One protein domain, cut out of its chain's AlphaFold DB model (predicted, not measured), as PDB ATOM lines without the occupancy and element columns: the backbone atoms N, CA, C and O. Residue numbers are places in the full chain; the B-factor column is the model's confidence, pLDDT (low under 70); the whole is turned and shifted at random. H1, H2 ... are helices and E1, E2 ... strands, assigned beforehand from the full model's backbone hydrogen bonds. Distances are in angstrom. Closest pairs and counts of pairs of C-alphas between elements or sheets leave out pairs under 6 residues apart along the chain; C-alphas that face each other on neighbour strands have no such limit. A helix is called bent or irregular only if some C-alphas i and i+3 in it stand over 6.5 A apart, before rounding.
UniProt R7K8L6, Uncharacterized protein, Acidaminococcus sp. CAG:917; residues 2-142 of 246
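Overview. This is residues 2 to 142 of the 246 residues of an uncharacterized protein of Acidaminococcus sp. CAG:917 (UniProt R7K8L6). The helical hairpin of H1 and H2 and the long, bent helix H7 run roughly along an elongated body, and H5 lies in its middle, crossing steeply from H7b to H2. H3 crosses H7b and H5 toward one end; H6 and the small strand hairpin E1 and E2 lie toward the other, with H4 leading into the strands. The printed part has 141 residues, with seven named helices and two named strands in the order H1 H2 H3 H4 E1 E2 H5 H6 H7; the sheet, order E1 - E2, is antiparallel, and the class is mostly helix. It is compact, with a radius of gyration of the C-alphas of 14.9 A and spans of 48 by 31 by 24 A.

Arrangement. H1, residues 2 to 20, and H2, residues 24 to 40, form a helical hairpin and touch at a shallow tilt of 15 degrees, opposite ways; their closest C-alphas are those of Met 19 and Lys 30, 5.3 A apart. H2 is irregular, with C-alphas 25 and 28 7.5 A apart. H3, residues 42 to 52, is apart from H4, residues 57 to 64. E1, residues 65 to 68, and E2, residues 71 to 74, form an antiparallel hairpin; N 66 and O 73 are within hydrogen-bond range at 2.9 A, as are N 68 and O 71 at 2.7 A. H5, residues 80 to 95, touches H2 with residues 88 to 95 alone, at a steep tilt of 62 degrees, closest at the C-alphas of Arg 32 and Asp 95, 6.0 A. It touches H3, about perpendicular at 78 degrees, closest at the C-alphas of Ala 51 and Lys 81, 3.9 A, and H4, closest at those of Phe 57 and Leu 86, 6.8 A. H6, residues 101 to 108, has its closest C-alpha to E2 at Phe 108, 5.0 A from that of Thr 73. H7, residues 114 to 141, was assigned as one helix by its hydrogen bonds but is bent, with C-alphas 124 and 127 6.6 A apart; its arms are H7a, residues 114 to 124, and H7b, residues 127 to 141. H7a touches H6, about perpendicular at 74 degrees, closest at the C-alphas of Ser 106 and Ser 117, 6.3 A. H7b touches H5 at a steep tilt of 60 degrees, closest at the C-alphas of Asn 80 and Ala 132, 4.7 A, and H3, closest at those of Val 47 and Leu 137, 6.1 A. Every O i to N i+4 pair is within hydrogen-bond range in H1, H3, H4, H5, H6 and H7a; in H2 it is 11 of 13 and in H7b 10 of 11.

Along the chain. H1 begins at C-alpha 2, (67.348, 230.668, -7.558), and is 27.0 A long; H2 is 24.7 A, H3 15.3 A and H5 22.3 A. H7a is 15.2 A and H7b 21.8 A, ending at C-alpha 141, (73.217, 237.030, -7.405).

Size, cuts and confidence. The C-alphas farthest apart, of Glu 3 and Gln 69, are 50.0 A apart. The printed part has no cut, and the links between its elements are tight. The mean pLDDT of the printed part is 84.5; residues 2 to 5, 54 to 61 and 141 to 142 are under 70.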
ATOM      1  N   GLU A   2      66.874 231.293  -8.817       44.66
ATOM      2  CA  GLU A   2      67.348 230.668  -7.558       44.66
ATOM      3  C   GLU A   2      67.674 229.162  -7.676       44.66
ATOM      4  O   GLU A   2      68.694 228.727  -7.154       44.66
ATOM      5  N   GLU A   3      66.878 228.369  -8.407       44.56
ATOM      6  CA  GLU A   3      67.151 226.927  -8.586       44.56
ATOM      7  C   GLU A   3      68.412 226.626  -9.423       44.56
ATOM      8  O   GLU A   3      69.115 225.664  -9.132       44.56
ATOM      9  N   ILE A   4      68.735 227.454 -10.426       51.00
ATOM     10  CA  ILE A   4      69.877 227.227 -11.339       51.00
ATOM     11  C   ILE A   4      71.199 227.567 -10.636       51.00
ATOM     12  O   ILE A   4      72.152 226.788 -10.706       51.00
ATOM     13  N   GLN A   5      71.208 228.655  -9.856       59.50
ATOM     14  CA  GLN A   5      72.346 229.022  -9.013       59.50
ATOM     15  C   GLN A   5      72.641 227.951  -7.952       59.50
ATOM     16  O   GLN A   5      73.803 227.741  -7.597       59.50
ATOM     17  N   SER A   6      71.616 227.235  -7.466       75.50
ATOM     18  CA  SER A   6      71.791 226.114  -6.531       75.50
ATOM     19  C   SER A   6      72.521 224.938  -7.181       75.50
ATOM     20  O   SER A   6      73.478 224.425  -6.603       75.50
ATOM     21  N   GLU A   7      72.137 224.545  -8.401       85.62
ATOM     22  CA  GLU A   7      72.743 223.398  -9.091       85.62
ATOM     23  C   GLU A   7      74.218 223.649  -9.444       85.62
ATOM     24  O   GLU A   7      75.085 222.839  -9.107       85.62
ATOM     25  N   ALA A   8      74.530 224.792 -10.069       85.12
ATOM     26  CA  ALA A   8      75.904 225.136 -10.446       85.12
ATOM     27  C   ALA A   8      76.822 225.234  -9.213       85.12
ATOM     28  O   ALA A   8      77.965 224.758  -9.228       85.12
ATOM     29  N   ARG A   9      76.307 225.807  -8.115       92.00
ATOM     30  CA  ARG A   9      76.999 225.888  -6.823       92.00
ATOM     31  C   ARG A   9      77.272 224.505  -6.243       92.00
ATOM     32  O   ARG A   9      78.406 224.233  -5.845       92.00
ATOM     33  N   GLU A  10      76.266 223.639  -6.185       91.94
ATOM     34  CA  GLU A  10      76.399 222.277  -5.659       91.94
ATOM     35  C   GLU A  10      77.375 221.442  -6.491       91.94
ATOM     36  O   GLU A  10      78.247 220.770  -5.927       91.94
ATOM     37  N   ALA A  11      77.295 221.535  -7.820       87.56
ATOM     38  CA  ALA A  11      78.206 220.853  -8.733       87.56
ATOM     39  C   ALA A  11      79.660 221.311  -8.530       87.56
ATOM     40  O   ALA A  11      80.569 220.475  -8.434       87.56
ATOM     41  N   PHE A  12      79.889 222.623  -8.396       94.06
ATOM     42  CA  PHE A  12      81.211 223.176  -8.102       94.06
ATOM     43  C   PHE A  12      81.741 222.692  -6.747       94.06
ATOM     44  O   PHE A  12      82.854 222.164  -6.684       94.06
ATOM     45  N   ILE A  13      80.948 222.819  -5.674       95.81
ATOM     46  CA  ILE A  13      81.338 222.386  -4.320       95.81
ATOM     47  C   ILE A  13      81.706 220.906  -4.328       95.81
ATOM     48  O   ILE A  13      82.799 220.551  -3.893       95.81
ATOM     49  N   THR A  14      80.835 220.068  -4.891       93.75
ATOM     50  CA  THR A  14      81.042 218.619  -4.973       93.75
ATOM     51  C   THR A  14      82.338 218.293  -5.709       93.75
ATOM     52  O   THR A  14      83.137 217.490  -5.233       93.75
ATOM     53  N   THR A  15      82.593 218.951  -6.842       91.06
ATOM     54  CA  THR A  15      83.784 218.678  -7.661       91.06
ATOM     55  C   THR A  15      85.076 219.137  -6.976       91.06
ATOM     56  O   THR A  15      86.092 218.437  -7.029       91.06
ATOM     57  N   VAL A  16      85.057 220.289  -6.298       95.56
ATOM     58  CA  VAL A  16      86.214 220.790  -5.538       95.56
ATOM     59  C   VAL A  16      86.480 219.938  -4.294       95.56
ATOM     60  O   VAL A  16      87.635 219.675  -3.961       95.56
ATOM     61  N   GLU A  17      85.440 219.472  -3.606       93.38
ATOM     62  CA  GLU A  17      85.593 218.607  -2.433       93.38
ATOM     63  C   GLU A  17      86.056 217.200  -2.815       93.38
ATOM     64  O   GLU A  17      86.935 216.649  -2.154       93.38
ATOM     65  N   ASP A  18      85.564 216.647  -3.923       91.06
ATOM     66  CA  ASP A  18      86.063 215.390  -4.489       91.06
ATOM     67  C   ASP A  18      87.550 215.487  -4.889       91.06
ATOM     68  O   ASP A  18      88.320 214.539  -4.714       91.06
ATOM     69  N   MET A  19      88.000 216.653  -5.370       92.62
ATOM     70  CA  MET A  19      89.424 216.923  -5.584       92.62
ATOM     71  C   MET A  19      90.201 216.906  -4.261       92.62
ATOM     72  O   MET A  19      91.176 216.156  -4.144       92.62
ATOM     73  N   ALA A  20      89.757 217.691  -3.274       92.69
ATOM     74  CA  ALA A  20      90.441 217.862  -1.992       92.69
ATOM     75  C   ALA A  20      90.514 216.570  -1.159       92.69
ATOM     76  O   ALA A  20      91.503 216.350  -0.462       92.69
ATOM     77  N   ASN A  21      89.497 215.708  -1.266       91.38
ATOM     78  CA  ASN A  21      89.388 214.441  -0.535       91.38
ATOM     79  C   ASN A  21      90.042 213.249  -1.255       91.38
ATOM     80  O   ASN A  21      89.982 212.121  -0.765       91.38
ATOM     81  N   SER A  22      90.646 213.464  -2.426       92.31
ATOM     82  CA  SER A  22      91.303 212.398  -3.190       92.31
ATOM     83  C   SER A  22      92.820 212.361  -2.964       92.31
ATOM     84  O   SER A  22      93.366 213.103  -2.158       92.31
ATOM     85  N   ILE A  23      93.524 211.454  -3.645       90.50
ATOM     86  CA  ILE A  23      94.979 211.295  -3.514       90.50
ATOM     87  C   ILE A  23      95.732 212.050  -4.613       90.50
ATOM     88  O   ILE A  23      95.212 212.241  -5.714       90.50
ATOM     89  N   ILE A  24      96.987 212.418  -4.338       91.62
ATOM     90  CA  ILE A  24      97.821 213.255  -5.219       91.62
ATOM     91  C   ILE A  24      97.950 212.709  -6.656       91.62
ATOM     92  O   ILE A  24      97.920 213.468  -7.619       91.62
ATOM     93  N   VAL A  25      98.007 211.383  -6.822       89.31
ATOM     94  CA  VAL A  25      98.181 210.720  -8.130       89.31
ATOM     95  C   VAL A  25      96.952 210.886  -9.037       89.31
ATOM     96  O   VAL A  25      97.056 210.793 -10.256       89.31
ATOM     97  N   LEU A  26      95.772 211.158  -8.468       90.06
ATOM     98  CA  LEU A  26      94.534 211.341  -9.234       90.06
ATOM     99  C   LEU A  26      94.287 212.798  -9.648       90.06
ATOM    100  O   LEU A  26      93.309 213.075 -10.347       90.06
ATOM    101  N   GLN A  27      95.150 213.731  -9.245       91.50
ATOM    102  CA  GLN A  27      94.848 215.159  -9.320       91.50
ATOM    103  C   GLN A  27      94.746 215.682 -10.745       91.50
ATOM    104  O   GLN A  27      93.839 216.459 -11.016       91.50
ATOM    105  N   SER A  28      95.525 215.175 -11.704       87.38
ATOM    106  CA  SER A  28      95.357 215.563 -13.114       87.38
ATOM    107  C   SER A  28      93.946 215.250 -13.636       87.38
ATOM    108  O   SER A  28      93.365 216.029 -14.390       87.38
ATOM    109  N   LYS A  29      93.338 214.137 -13.191       85.69
ATOM    110  CA  LYS A  29      91.948 213.787 -13.534       85.69
ATOM    111  C   LYS A  29      90.938 214.676 -12.802       85.69
ATOM    112  O   LYS A  29      89.936 215.077 -13.399       85.69
ATOM    113  N   LYS A  30      91.174 214.970 -11.521       90.94
ATOM    114  CA  LYS A  30      90.282 215.810 -10.701       90.94
ATOM    115  C   LYS A  30      90.288 217.265 -11.166       90.94
ATOM    116  O   LYS A  30      89.223 217.844 -11.336       90.94
ATOM    117  N   ILE A  31      91.463 217.807 -11.484       90.38
ATOM    118  CA  ILE A  31      91.646 219.142 -12.066       90.38
ATOM    119  C   ILE A  31      90.882 219.250 -13.383       90.38
ATOM    120  O   ILE A  31      90.062 220.152 -13.536       90.38
ATOM    121  N   ARG A  32      91.042 218.276 -14.285       81.88
ATOM    122  CA  ARG A  32      90.273 218.227 -15.537       81.88
ATOM    123  C   ARG A  32      88.761 218.225 -15.301       81.88
ATOM    124  O   ARG A  32      88.021 218.865 -16.041       81.88
ATOM    125  N   SER A  33      88.298 217.495 -14.287       80.69
ATOM    126  CA  SER A  33      86.873 217.409 -13.943       80.69
ATOM    127  C   SER A  33      86.342 218.746 -13.423       80.69
ATOM    128  O   SER A  33      85.281 219.184 -13.861       80.69
ATOM    129  N   LEU A  34      87.113 219.439 -12.581       90.06
ATOM    130  CA  LEU A  34      86.785 220.782 -12.108       90.06
ATOM    131  C   LEU A  34      86.743 221.803 -13.248       90.06
ATOM    132  O   LEU A  34      85.770 222.544 -13.359       90.06
ATOM    133  N   LEU A  35      87.750 221.812 -14.125       76.62
ATOM    134  CA  LEU A  35      87.781 222.715 -15.279       76.62
ATOM    135  C   LEU A  35      86.578 222.485 -16.209       76.62
ATOM    136  O   LEU A  35      85.996 223.447 -16.701       76.62
ATOM    137  N   ARG A  36      86.158 221.227 -16.403       74.38
ATOM    138  CA  ARG A  36      84.941 220.892 -17.163       74.38
ATOM    139  C   ARG A  36      83.662 221.349 -16.470       74.38
ATOM    140  O   ARG A  36      82.788 221.867 -17.148       74.38
ATOM    141  N   CYS A  37      83.555 221.164 -15.154       81.62
ATOM    142  CA  CYS A  37      82.414 221.645 -14.372       81.62
ATOM    143  C   CYS A  37      82.265 223.165 -14.513       81.62
ATOM    144  O   CYS A  37      81.191 223.648 -14.853       81.62
ATOM    145  N   ILE A  38      83.364 223.907 -14.361       81.94
ATOM    146  CA  ILE A  38      83.375 225.366 -14.515       81.94
ATOM    147  C   ILE A  38      82.976 225.782 -15.935       81.94
ATOM    148  O   ILE A  38      82.178 226.696 -16.089       81.94
ATOM    149  N   ALA A  39      83.494 225.107 -16.964       70.38
ATOM    150  CA  ALA A  39      83.166 225.412 -18.357       70.38
ATOM    151  C   ALA A  39      81.716 225.063 -18.746       70.38
ATOM    152  O   ALA A  39      81.223 225.556 -19.756       70.38
ATOM    153  N   TYR A  40      81.047 224.196 -17.983       72.31
ATOM    154  CA  TYR A  40      79.691 223.743 -18.286       72.31
ATOM    155  C   TYR A  40      78.616 224.754 -17.866       72.31
ATOM    156  O   TYR A  40      77.647 224.938 -18.596       72.31
ATOM    157  N   TYR A  41      78.784 225.420 -16.719       77.50
ATOM    158  CA  TYR A  41      77.783 226.331 -16.157       77.50
ATOM    159  C   TYR A  41      78.118 227.805 -16.441       77.50
ATOM    160  O   TYR A  41      79.194 228.290 -16.087       77.50
ATOM    161  N   ASP A  42      77.173 228.546 -17.021       77.44
ATOM    162  CA  ASP A  42      77.314 229.964 -17.411       77.44
ATOM    163  C   ASP A  42      77.720 230.872 -16.241       77.44
ATOM    164  O   ASP A  42      78.580 231.745 -16.372       77.44
ATOM    165  N   GLU A  43      77.133 230.646 -15.070       83.75
ATOM    166  CA  GLU A  43      77.391 231.432 -13.861       83.75
ATOM    167  C   GLU A  43      78.826 231.221 -13.357       83.75
ATOM    168  O   GLU A  43      79.506 232.179 -12.987       83.75
ATOM    169  N   LEU A  44      79.329 229.980 -13.415       86.25
ATOM    170  CA  LEU A  44      80.710 229.665 -13.044       86.25
ATOM    171  C   LEU A  44      81.695 230.274 -14.048       86.25
ATOM    172  O   LEU A  44      82.694 230.858 -13.625       86.25
ATOM    173  N   ARG A  45      81.398 230.212 -15.355       85.62
ATOM    174  CA  ARG A  45      82.176 230.916 -16.391       85.62
ATOM    175  C   ARG A  45      82.220 232.422 -16.131       85.62
ATOM    176  O   ARG A  45      83.292 233.017 -16.147       85.62
ATOM    177  N   THR A  46      81.094 233.013 -15.738       84.75
ATOM    178  CA  THR A  46      81.023 234.443 -15.408       84.75
ATOM    179  C   THR A  46      81.916 234.812 -14.212       84.75
ATOM    180  O   THR A  46      82.559 235.867 -14.221       84.75
ATOM    181  N   VAL A  47      82.021 233.953 -13.187       89.69
ATOM    182  CA  VAL A  47      82.990 234.148 -12.087       89.69
ATOM    183  C   VAL A  47      84.427 234.129 -12.610       89.69
ATOM    184  O   VAL A  47      85.234 234.971 -12.207       89.69
ATOM    185  N   VAL A  48      84.752 233.205 -13.520       83.75
ATOM    186  CA  VAL A  48      86.083 233.129 -14.146       83.75
ATOM    187  C   VAL A  48      86.399 234.405 -14.919       83.75
ATOM    188  O   VAL A  48      87.486 234.958 -14.747       83.75
ATOM    189  N   ASP A  49      85.458 234.904 -15.715       77.50
ATOM    190  CA  ASP A  49      85.645 236.123 -16.508       77.50
ATOM    191  C   ASP A  49      85.937 237.328 -15.606       77.50
ATOM    192  O   ASP A  49      86.890 238.080 -15.830       77.50
ATOM    193  N   ARG A  50      85.196 237.459 -14.499       81.62
ATOM    194  CA  ARG A  50      85.447 238.498 -13.484       81.62
ATOM    195  C   ARG A  50      86.792 238.344 -12.803       81.62
ATOM    196  O   ARG A  50      87.465 239.340 -12.544       81.62
ATOM    197  N   ALA A  51      87.175 237.111 -12.487       81.38
ATOM    198  CA  ALA A  51      88.452 236.836 -11.851       81.38
ATOM    199  C   ALA A  51      89.627 237.218 -12.767       81.38
ATOM    200  O   ALA A  51      90.650 237.714 -12.293       81.38
ATOM    201  N   ARG A  52      89.465 237.022 -14.082       75.81
ATOM    202  CA  ARG A  52      90.483 237.310 -15.104       75.81
ATOM    203  C   ARG A  52      90.522 238.771 -15.546       75.81
ATOM    204  O   ARG A  52      91.553 239.207 -16.064       75.81
ATOM    205  N   ALA A  53      89.457 239.537 -15.322       74.38
ATOM    206  CA  ALA A  53      89.396 240.949 -15.682       74.38
ATOM    207  C   ALA A  53      90.520 241.762 -15.003       74.38
ATOM    208  O   ALA A  53      90.562 241.946 -13.781       74.38
ATOM    209  N   GLY A  54      91.455 242.259 -15.821       59.94
ATOM    210  CA  GLY A  54      92.620 243.017 -15.354       59.94
ATOM    211  C   GLY A  54      93.643 242.188 -14.567       59.94
ATOM    212  O   GLY A  54      94.424 242.759 -13.808       59.94
ATOM    213  N   PHE A  55      93.628 240.860 -14.705       65.75
ATOM    214  CA  PHE A  55      94.580 239.972 -14.046       65.75
ATOM    215  C   PHE A  55      95.918 239.923 -14.801       65.75
ATOM    216  O   PHE A  55      95.984 239.485 -15.950       65.75
ATOM    217  N   ASP A  56      96.999 240.330 -14.132       67.50
ATOM    218  CA  ASP A  56      98.370 240.154 -14.617       67.50
ATOM    219  C   ASP A  56      99.002 238.916 -13.972       67.50
ATOM    220  O   ASP A  56      99.464 238.947 -12.828       67.50
ATOM    221  N   PHE A  57      99.042 237.822 -14.736       65.12
ATOM    222  CA  PHE A  57      99.596 236.552 -14.273       65.12
ATOM    223  C   PHE A  57     101.055 236.670 -13.822       65.12
ATOM    224  O   PHE A  57     101.411 236.074 -12.811       65.12
ATOM    225  N   ASN A  58     101.899 237.429 -14.530       59.97
ATOM    226  CA  ASN A  58     103.328 237.485 -14.206       59.97
ATOM    227  C   ASN A  58     103.552 238.163 -12.855       59.97
ATOM    228  O   ASN A  58     104.303 237.654 -12.023       59.97
ATOM    229  N   THR A  59     102.857 239.277 -12.629       66.38
ATOM    230  CA  THR A  59     102.923 240.013 -11.366       66.38
ATOM    231  C   THR A  59     102.382 239.154 -10.224       66.38
ATOM    232  O   THR A  59     103.109 238.883  -9.267       66.38
ATOM    233  N   VAL A  60     101.167 238.611 -10.359       66.25
ATOM    234  CA  VAL A  60     100.527 237.851  -9.272       66.25
ATOM    235  C   VAL A  60     101.246 236.530  -8.975       66.25
ATOM    236  O   VAL A  60     101.406 236.172  -7.808       66.25
ATOM    237  N   ALA A  61     101.718 235.804  -9.992       69.88
ATOM    238  CA  ALA A  61     102.477 234.572  -9.779       69.88
ATOM    239  C   ALA A  61     103.821 234.850  -9.086       69.88
ATOM    240  O   ALA A  61     104.228 234.080  -8.217       69.88
ATOM    241  N   SER A  62     104.487 235.963  -9.414       71.31
ATOM    242  CA  SER A  62     105.735 236.352  -8.744       71.31
ATOM    243  C   SER A  62     105.527 236.704  -7.267       71.31
ATOM    244  O   SER A  62     106.349 236.338  -6.435       71.31
ATOM    245  N   GLU A  63     104.403 237.339  -6.923       79.38
ATOM    246  CA  GLU A  63     104.036 237.657  -5.537       79.38
ATOM    247  C   GLU A  63     103.603 236.418  -4.744       79.38
ATOM    248  O   GLU A  63     103.824 236.338  -3.532       79.38
ATOM    249  N   ALA A  64     102.996 235.441  -5.422       80.38
ATOM    250  CA  ALA A  64     102.593 234.176  -4.823       80.38
ATOM    251  C   ALA A  64     103.794 233.272  -4.502       80.38
ATOM    252  O   ALA A  64     103.729 232.467  -3.574       80.38
ATOM    253  N   LEU A  65     104.902 233.406  -5.232       81.81
ATOM    254  CA  LEU A  65     106.138 232.667  -4.987       81.81
ATOM    255  C   LEU A  65     107.055 233.459  -4.053       81.81
ATOM    256  O   LEU A  65     107.797 234.347  -4.464       81.81
ATOM    257  N   VAL A  66     107.044 233.106  -2.769       79.75
ATOM    258  CA  VAL A  66     107.838 233.798  -1.747       79.75
ATOM    259  C   VAL A  66     109.100 233.004  -1.437       79.75
ATOM    260  O   VAL A  66     109.042 231.825  -1.081       79.75
ATOM    261  N   ARG A  67     110.260 233.660  -1.529       76.56
ATOM    262  CA  ARG A  67     111.531 233.081  -1.089       76.56
ATOM    263  C   ARG A  67     111.665 233.206   0.427       76.56
ATOM    264  O   ARG A  67     111.613 234.298   0.985       76.56
ATOM    265  N   THR A  68     111.886 232.078   1.082       74.62
ATOM    266  CA  THR A  68     112.122 231.943   2.524       74.62
ATOM    267  C   THR A  68     113.539 231.423   2.783       74.62
ATOM    268  O   THR A  68     114.246 231.012   1.859       74.62
ATOM    269  N   GLN A  69     113.968 231.413   4.050       70.94
ATOM    270  CA  GLN A  69     115.265 230.842   4.446       70.94
ATOM    271  C   GLN A  69     115.373 229.340   4.125       70.94
ATOM    272  O   GLN A  69     116.470 228.835   3.913       70.94
ATOM    273  N   SER A  70     114.236 228.642   4.050       70.19
ATOM    274  CA  SER A  70     114.125 227.202   3.796       70.19
ATOM    275  C   SER A  70     113.803 226.835   2.340       70.19
ATOM    276  O   SER A  70     113.633 225.655   2.049       70.19
ATOM    277  N   GLY A  71     113.706 227.806   1.424       75.62
ATOM    278  CA  GLY A  71     113.371 227.564   0.014       75.62
ATOM    279  C   GLY A  71     112.240 228.455  -0.495       75.62
ATOM    280  O   GLY A  71     112.052 229.566  -0.005       75.62
ATOM    281  N   TRP A  72     111.486 227.986  -1.487       80.31
ATOM    282  CA  TRP A  72     110.325 228.702  -2.021       80.31
ATOM    283  C   TRP A  72     109.038 228.199  -1.377       80.31
ATOM    284  O   TRP A  72     108.863 227.000  -1.189       80.31
ATOM    285  N   THR A  73     108.131 229.117  -1.064       81.75
ATOM    286  CA  THR A  73     106.796 228.805  -0.546       81.75
ATOM    287  C   THR A  73     105.743 229.458  -1.418       81.75
ATOM    288  O   THR A  73     105.955 230.571  -1.903       81.75
ATOM    289  N   PHE A  74     104.600 228.800  -1.566       88.25
ATOM    290  CA  PHE A  74     103.462 229.353  -2.286       88.25
ATOM    291  C   PHE A  74     102.491 230.035  -1.318       88.25
ATOM    292  O   PHE A  74     102.028 229.428  -0.351       88.25
ATOM    293  N   LYS A  75     102.170 231.301  -1.583       87.69
ATOM    294  CA  LYS A  75     101.223 232.108  -0.816       87.69
ATOM    295  C   LYS A  75     100.056 232.515  -1.707       87.69
ATOM    296  O   LYS A  75     100.252 233.099  -2.767       87.69
ATOM    297  N   MET A  76      98.836 232.259  -1.243       88.94
ATOM    298  CA  MET A  76      97.639 232.690  -1.961       88.94
ATOM    299  C   MET A  76      97.515 234.223  -1.998       88.94
ATOM    300  O   MET A  76      97.741 234.876  -0.971       88.94
ATOM    301  N   PRO A  77      97.112 234.805  -3.144       87.69
ATOM    302  CA  PRO A  77      96.737 236.211  -3.230       87.69
ATOM    303  C   PRO A  77      95.603 236.553  -2.257       87.69
ATOM    304  O   PRO A  77      94.712 235.742  -2.019       87.69
ATOM    305  N   SER A  78      95.609 237.776  -1.723       84.25
ATOM    306  CA  SER A  78      94.576 238.244  -0.787       84.25
ATOM    307  C   SER A  78      93.261 238.632  -1.467       84.25
ATOM    308  O   SER A  78      92.214 238.601  -0.829       84.25
ATOM    309  N   GLN A  79      93.301 239.016  -2.745       86.00
ATOM    310  CA  GLN A  79      92.104 239.362  -3.513       86.00
ATOM    311  C   GLN A  79      91.477 238.107  -4.127       86.00
ATOM    312  O   GLN A  79      92.164 237.379  -4.846       86.00
ATOM    313  N   ASN A  80      90.166 237.916  -3.931       89.69
ATOM    314  CA  ASN A  80      89.412 236.765  -4.449       89.69
ATOM    315  C   ASN A  80      89.628 236.550  -5.953       89.69
ATOM    316  O   ASN A  80      89.976 235.449  -6.371       89.69
ATOM    317  N   LYS A  81      89.530 237.620  -6.755       86.62
ATOM    318  CA  LYS A  81      89.764 237.558  -8.206       86.62
ATOM    319  C   LYS A  81      91.148 237.007  -8.568       86.62
ATOM    320  O   LYS A  81      91.263 236.114  -9.400       86.62
ATOM    321  N   ASN A  82      92.194 237.471  -7.882       84.94
ATOM    322  CA  ASN A  82      93.572 237.072  -8.155       84.94
ATOM    323  C   ASN A  82      93.830 235.636  -7.690       84.94
ATOM    324  O   ASN A  82      94.535 234.895  -8.367       84.94
ATOM    325  N   ALA A  83      93.245 235.239  -6.557       89.94
ATOM    326  CA  ALA A  83      93.301 233.873  -6.050       89.94
ATOM    327  C   ALA A  83      92.666 232.880  -7.037       89.94
ATOM    328  O   ALA A  83      93.286 231.874  -7.379       89.94
ATOM    329  N   ILE A  84      91.466 233.190  -7.540       93.06
ATOM    330  CA  ILE A  84      90.764 232.362  -8.529       93.06
ATOM    331  C   ILE A  84      91.568 232.281  -9.827       93.06
ATOM    332  O   ILE A  84      91.863 231.182 -10.297       93.06
ATOM    333  N   ALA A  85      91.963 233.425 -10.390       83.19
ATOM    334  CA  ALA A  85      92.669 233.468 -11.667       83.19
ATOM    335  C   ALA A  85      94.029 232.753 -11.616       83.19
ATOM    336  O   ALA A  85      94.366 232.016 -12.544       83.19
ATOM    337  N   LEU A  86      94.784 232.902 -10.520       85.94
ATOM    338  CA  LEU A  86      96.063 232.213 -10.334       85.94
ATOM    339  C   LEU A  86      95.889 230.690 -10.262       85.94
ATOM    340  O   LEU A  86      96.617 229.960 -10.934       85.94
ATOM    341  N   VAL A  87      94.929 230.205  -9.470       94.31
ATOM    342  CA  VAL A  87      94.703 228.761  -9.299       94.31
ATOM    343  C   VAL A  87      94.173 228.126 -10.582       94.31
ATOM    344  O   VAL A  87      94.628 227.049 -10.959       94.31
ATOM    345  N   LEU A  88      93.283 228.801 -11.313       90.62
ATOM    346  CA  LEU A  88      92.818 228.309 -12.612       90.62
ATOM    347  C   LEU A  88      93.943 228.271 -13.649       90.62
ATOM    348  O   LEU A  88      94.042 227.301 -14.397       90.62
ATOM    349  N   ALA A  89      94.816 229.279 -13.674       82.50
ATOM    350  CA  ALA A  89      95.982 229.267 -14.551       82.50
ATOM    351  C   ALA A  89      96.930 228.101 -14.217       82.50
ATOM    352  O   ALA A  89      97.344 227.380 -15.125       82.50
ATOM    353  N   LEU A  90      97.196 227.849 -12.929       87.56
ATOM    354  CA  LEU A  90      97.951 226.675 -12.473       87.56
ATOM    355  C   LEU A  90      97.303 225.370 -12.962       87.56
ATOM    356  O   LEU A  90      97.972 224.507 -13.525       87.56
ATOM    357  N   PHE A  91      95.993 225.230 -12.777       90.19
ATOM    358  CA  PHE A  91      95.239 224.046 -13.186       90.19
ATOM    359  C   PHE A  91      95.256 223.808 -14.691       90.19
ATOM    360  O   PHE A  91      95.346 222.659 -15.113       90.19
ATOM    361  N   ILE A  92      95.226 224.865 -15.499       81.12
ATOM    362  CA  ILE A  92      95.364 224.756 -16.955       81.12
ATOM    363  C   ILE A  92      96.768 224.263 -17.331       81.12
ATOM    364  O   ILE A  92      96.905 223.397 -18.197       81.12
ATOM    365  N   GLU A  93      97.819 224.762 -16.680       82.81
ATOM    366  CA  GLU A  93      99.193 224.300 -16.926       82.81
ATOM    367  C   GLU A  93      99.375 222.820 -16.536       82.81
ATOM    368  O   GLU A  93     100.047 222.073 -17.250       82.81
ATOM    369  N   VAL A  94      98.693 222.359 -15.481       85.94
ATOM    370  CA  VAL A  94      98.634 220.932 -15.114       85.94
ATOM    371  C   VAL A  94      97.835 220.114 -16.134       85.94
ATOM    372  O   VAL A  94      98.297 219.070 -16.590       85.94
ATOM    373  N   ASP A  95      96.644 220.572 -16.529       79.56
ATOM    374  CA  ASP A  95      95.763 219.845 -17.457       79.56
ATOM    375  C   ASP A  95      96.379 219.670 -18.855       79.56
ATOM    376  O   ASP A  95      96.163 218.645 -19.514       79.56
ATOM    377  N   THR A  96      97.174 220.660 -19.274       79.25
ATOM    378  CA  THR A  96      97.929 220.664 -20.537       79.25
ATOM    379  C   THR A  96      99.262 219.917 -20.457       79.25
ATOM    380  O   THR A  96      99.926 219.760 -21.480       79.25
ATOM    381  N   GLY A  97      99.654 219.439 -19.270       81.38
ATOM    382  CA  GLY A  97     100.895 218.690 -19.052       81.38
ATOM    383  C   GLY A  97     102.167 219.541 -19.070       81.38
ATOM    384  O   GLY A  97     103.262 218.988 -19.146       81.38
ATOM    385  N   LYS A  98     102.050 220.871 -19.013       79.12
ATOM    386  CA  LYS A  98     103.201 221.786 -18.924       79.12
ATOM    387  C   LYS A  98     103.774 221.872 -17.511       79.12
ATOM    388  O   LYS A  98     104.947 222.201 -17.353       79.12
ATOM    389  N   LEU A  99     102.950 221.588 -16.503       84.94
ATOM    390  CA  LEU A  99     103.336 221.524 -15.098       84.94
ATOM    391  C   LEU A  99     103.036 220.130 -14.540       84.94
ATOM    392  O   LEU A  99     101.886 219.688 -14.567       84.94
ATOM    393  N   ASP A 100     104.049 219.457 -13.995       92.69
ATOM    394  CA  ASP A 100     103.829 218.239 -13.217       92.69
ATOM    395  C   ASP A 100     103.277 218.598 -11.829       92.69
ATOM    396  O   ASP A 100     103.861 219.384 -11.078       92.69
ATOM    397  N   PHE A 101     102.109 218.047 -11.496       93.50
ATOM    398  CA  PHE A 101     101.410 218.382 -10.258       93.50
ATOM    399  C   PHE A 101     102.119 217.841  -9.011       93.50
ATOM    400  O   PHE A 101     102.122 218.497  -7.967       93.50
ATOM    401  N   VAL A 102     102.710 216.646  -9.101       92.69
ATOM    402  CA  VAL A 102     103.389 216.009  -7.966       92.69
ATOM    403  C   VAL A 102     104.663 216.776  -7.637       92.69
ATOM    404  O   VAL A 102     104.905 217.071  -6.462       92.69
ATOM    405  N   ASP A 103     105.422 217.161  -8.662       91.69
ATOM    406  CA  ASP A 103     106.618 217.988  -8.519       91.69
ATOM    407  C   ASP A 103     106.267 219.365  -7.954       91.69
ATOM    408  O   ASP A 103     106.888 219.806  -6.986       91.69
ATOM    409  N   PHE A 104     105.215 220.011  -8.477       92.06
ATOM    410  CA  PHE A 104     104.741 221.300  -7.967       92.06
ATOM    411  C   PHE A 104     104.411 221.235  -6.469       92.06
ATOM    412  O   PHE A 104     104.917 222.033  -5.674       92.06
ATOM    413  N   VAL A 105     103.589 220.265  -6.053       93.44
ATOM    414  CA  VAL A 105     103.199 220.121  -4.643       93.44
ATOM    415  C   VAL A 105     104.415 219.813  -3.768       93.44
ATOM    416  O   VAL A 105     104.568 220.402  -2.698       93.44
ATOM    417  N   SER A 106     105.307 218.933  -4.223       89.94
ATOM    418  CA  SER A 106     106.506 218.549  -3.469       89.94
ATOM    419  C   SER A 106     107.493 219.706  -3.311       89.94
ATOM    420  O   SER A 106     108.133 219.827  -2.265       89.94
ATOM    421  N   GLN A 107     107.595 220.572  -4.320       89.81
ATOM    422  CA  GLN A 107     108.489 221.725  -4.321       89.81
ATOM    423  C   GLN A 107     107.995 222.852  -3.408       89.81
ATOM    424  O   GLN A 107     108.791 223.419  -2.660       89.81
ATOM    425  N   PHE A 108     106.706 223.198  -3.479       90.25
ATOM    426  CA  PHE A 108     106.170 224.389  -2.802       90.25
ATOM    427  C   PHE A 108     105.484 224.102  -1.464       90.25
ATOM    428  O   PHE A 108     105.284 225.028  -0.674       90.25
ATOM    429  N   PHE A 109     105.165 222.835  -1.187       91.88
ATOM    430  CA  PHE A 109     104.556 222.377   0.065       91.88
ATOM    431  C   PHE A 109     105.331 221.181   0.648       91.88
ATOM    432  O   PHE A 109     104.743 220.126   0.892       91.88
ATOM    433  N   PRO A 110     106.657 221.301   0.858       90.12
ATOM    434  CA  PRO A 110     107.497 220.160   1.197       90.12
ATOM    435  C   PRO A 110     107.150 219.570   2.571       90.12
ATOM    436  O   PRO A 110     107.090 220.262   3.589       90.12
ATOM    437  N   SER A 111     106.996 218.250   2.607       89.69
ATOM    438  CA  SER A 111     106.820 217.441   3.811       89.69
ATOM    439  C   SER A 111     107.520 216.092   3.625       89.69
ATOM    440  O   SER A 111     107.762 215.652   2.505       89.69
ATOM    441  N   ARG A 112     107.842 215.410   4.733       88.06
ATOM    442  CA  ARG A 112     108.400 214.042   4.703       88.06
ATOM    443  C   ARG A 112     107.415 213.007   4.152       88.06
ATOM    444  O   ARG A 112     107.831 211.939   3.728       88.06
ATOM    445  N   ASP A 113     106.131 213.328   4.206       90.44
ATOM    446  CA  ASP A 113     105.037 212.510   3.700       90.44
ATOM    447  C   ASP A 113     104.329 213.266   2.572       90.44
ATOM    448  O   ASP A 113     103.838 214.379   2.786       90.44
ATOM    449  N   VAL A 114     104.272 212.642   1.394       88.88
ATOM    450  CA  VAL A 114     103.630 213.171   0.182       88.88
ATOM    451  C   VAL A 114     102.138 213.426   0.411       88.88
ATOM    452  O   VAL A 114     101.609 214.431  -0.069       88.88
ATOM    453  N   ALA A 115     101.461 212.575   1.189       89.88
ATOM    454  CA  ALA A 115     100.056 212.785   1.532       89.88
ATOM    455  C   ALA A 115      99.876 214.072   2.352       89.88
ATOM    456  O   ALA A 115      98.927 214.828   2.140       89.88
ATOM    457  N   LYS A 116     100.835 214.377   3.233       93.81
ATOM    458  CA  LYS A 116     100.851 215.618   4.010       93.81
ATOM    459  C   LYS A 116     101.223 216.844   3.167       93.81
ATOM    460  O   LYS A 116     100.637 217.903   3.395       93.81
ATOM    461  N   SER A 117     102.120 216.722   2.184       93.62
ATOM    462  CA  SER A 117     102.379 217.796   1.205       93.62
ATOM    463  C   SER A 117     101.094 218.165   0.462       93.62
ATOM    464  O   SER A 117     100.711 219.333   0.401       93.62
ATOM    465  N   PHE A 118     100.367 217.150  -0.017       95.12
ATOM    466  CA  PHE A 118      99.088 217.336  -0.695       95.12
ATOM    467  C   PHE A 118      98.005 217.917   0.225       95.12
ATOM    468  O   PHE A 118      97.342 218.880  -0.145       95.12
ATOM    469  N   SER A 119      97.866 217.407   1.451       95.06
ATOM    470  CA  SER A 119      96.932 217.968   2.439       95.06
ATOM    471  C   SER A 119      97.224 219.445   2.734       95.06
ATOM    472  O   SER A 119      96.300 220.252   2.824       95.06
ATOM    473  N   THR A 120      98.503 219.826   2.803       94.69
ATOM    474  CA  THR A 120      98.913 221.228   2.982       94.69
ATOM    475  C   THR A 120      98.533 222.076   1.768       94.69
ATOM    476  O   THR A 120      98.000 223.170   1.938       94.69
ATOM    477  N   PHE A 121      98.737 221.569   0.550       95.56
ATOM    478  CA  PHE A 121      98.261 222.223  -0.672       95.56
ATOM    479  C   PHE A 121      96.734 222.416  -0.661       95.56
ATOM    480  O   PHE A 121      96.254 223.502  -0.981       95.56
ATOM    481  N   CYS A 122      95.959 221.416  -0.229       96.31
ATOM    482  CA  CYS A 122      94.505 221.546  -0.111       96.31
ATOM    483  C   CYS A 122      94.089 222.660   0.861       96.31
ATOM    484  O   CYS A 122      93.229 223.477   0.528       96.31
ATOM    485  N   GLU A 123      94.718 222.736   2.034       94.88
ATOM    486  CA  GLU A 123      94.406 223.768   3.030       94.88
ATOM    487  C   GLU A 123      94.854 225.169   2.600       94.88
ATOM    488  O   GLU A 123      94.130 226.138   2.821       94.88
ATOM    489  N   VAL A 124      96.030 225.289   1.981       93.75
ATOM    490  CA  VAL A 124      96.613 226.590   1.619       93.75
ATOM    491  C   VAL A 124      96.081 227.115   0.289       93.75
ATOM    492  O   VAL A 124      96.010 228.326   0.122       93.75
ATOM    493  N   VAL A 125      95.703 226.244  -0.652       95.38
ATOM    494  CA  VAL A 125      95.323 226.634  -2.021       95.38
ATOM    495  C   VAL A 125      93.864 226.308  -2.316       95.38
ATOM    496  O   VAL A 125      93.088 227.216  -2.607       95.38
ATOM    497  N   ILE A 126      93.467 225.035  -2.216       96.38
ATOM    498  CA  ILE A 126      92.137 224.581  -2.665       96.38
ATOM    499  C   ILE A 126      91.012 225.192  -1.833       96.38
ATOM    500  O   ILE A 126      90.007 225.648  -2.377       96.38
ATOM    501  N   LYS A 127      91.174 225.239  -0.513       95.12
ATOM    502  CA  LYS A 127      90.155 225.775   0.392       95.12
ATOM    503  C   LYS A 127      89.972 227.296   0.234       95.12
ATOM    504  O   LYS A 127      88.822 227.709   0.065       95.12
ATOM    505  N   PRO A 128      91.034 228.129   0.188       95.31
ATOM    506  CA  PRO A 128      90.903 229.544  -0.165       95.31
ATOM    507  C   PRO A 128      90.348 229.774  -1.570       95.31
ATOM    508  O   PRO A 128      89.519 230.661  -1.747       95.31
ATOM    509  N   PHE A 129      90.741 228.956  -2.551       97.06
ATOM    510  CA  PHE A 129      90.172 229.000  -3.898       97.06
ATOM    511  C   PHE A 129      88.657 228.764  -3.882       97.06
ATOM    512  O   PHE A 129      87.913 229.582  -4.418       97.06
ATOM    513  N   LYS A 130      88.192 227.703  -3.205       96.75
ATOM    514  CA  LYS A 130      86.760 227.398  -3.048       96.75
ATOM    515  C   LYS A 130      86.011 228.581  -2.440       96.75
ATOM    516  O   LYS A 130      84.976 228.985  -2.958       96.75
ATOM    517  N   PHE A 131      86.545 229.139  -1.353       95.56
ATOM    518  CA  PHE A 131      85.924 230.259  -0.649       95.56
ATOM    519  C   PHE A 131      85.843 231.518  -1.521       95.56
ATOM    520  O   PHE A 131      84.777 232.123  -1.627       95.56
ATOM    521  N   ALA A 132      86.942 231.882  -2.186       95.19
ATOM    522  CA  ALA A 132      86.986 233.027  -3.090       95.19
ATOM    523  C   ALA A 132      85.983 232.874  -4.241       95.19
ATOM    524  O   ALA A 132      85.254 233.816  -4.549       95.19
ATOM    525  N   PHE A 133      85.916 231.679  -4.839       95.94
ATOM    526  CA  PHE A 133      85.015 231.386  -5.952       95.94
ATOM    527  C   PHE A 133      83.549 231.503  -5.535       95.94
ATOM    528  O   PHE A 133      82.783 232.198  -6.194       95.94
ATOM    529  N   LEU A 134      83.169 230.882  -4.412       93.75
ATOM    530  CA  LEU A 134      81.803 230.965  -3.891       93.75
ATOM    531  C   LEU A 134      81.422 232.393  -3.497       93.75
ATOM    532  O   LEU A 134      80.302 232.803  -3.761       93.75
ATOM    533  N   THR A 135      82.357 233.169  -2.942       92.38
ATOM    534  CA  THR A 135      82.109 234.582  -2.617       92.38
ATOM    535  C   THR A 135      81.762 235.381  -3.874       92.38
ATOM    536  O   THR A 135      80.761 236.085  -3.899       92.38
ATOM    537  N   MET A 136      82.544 235.229  -4.949       91.81
ATOM    538  CA  MET A 136      82.265 235.917  -6.216       91.81
ATOM    539  C   MET A 136      81.013 235.385  -6.929       91.81
ATOM    540  O   MET A 136      80.362 236.131  -7.660       91.81
ATOM    541  N   LEU A 137      80.670 234.110  -6.724       90.88
ATOM    542  CA  LEU A 137      79.419 233.526  -7.209       90.88
ATOM    543  C   LEU A 137      78.201 234.085  -6.462       90.88
ATOM    544  O   LEU A 137      77.168 234.330  -7.073       90.88
ATOM    545  N   ASP A 138      78.317 234.318  -5.157       87.88
ATOM    546  CA  ASP A 138      77.258 234.942  -4.363       87.88
ATOM    547  C   ASP A 138      77.093 236.429  -4.747       87.88
ATOM    548  O   ASP A 138      75.970 236.911  -4.885       87.88
ATOM    549  N   GLU A 139      78.194 237.138  -5.029       85.00
ATOM    550  CA  GLU A 139      78.170 238.522  -5.531       85.00
ATOM    551  C   GLU A 139      77.416 238.666  -6.864       85.00
ATOM    552  O   GLU A 139      76.772 239.689  -7.081       85.00
ATOM    553  N   LEU A 140      77.442 237.652  -7.740       79.06
ATOM    554  CA  LEU A 140      76.665 237.651  -8.991       79.06
ATOM    555  C   LEU A 140      75.156 237.755  -8.745       79.06
ATOM    556  O   LEU A 140      74.472 238.492  -9.454       79.06
ATOM    557  N   GLY A 141      74.645 237.044  -7.738       67.81
ATOM    558  CA  GLY A 141      73.217 237.030  -7.405       67.81
ATOM    559  C   GLY A 141      72.722 238.315  -6.732       67.81
ATOM    560  O   GLY A 141      71.516 238.519  -6.611       67.81
ATOM    561  N   LEU A 142      73.638 239.186  -6.301       64.88
ATOM    562  CA  LEU A 142      73.341 240.438  -5.597       64.88
ATOM    563  C   LEU A 142      73.421 241.675  -6.502       64.88
ATOM    564  O   LEU A 142      73.197 242.796  -6.038       64.88
TER     565      LEU A 142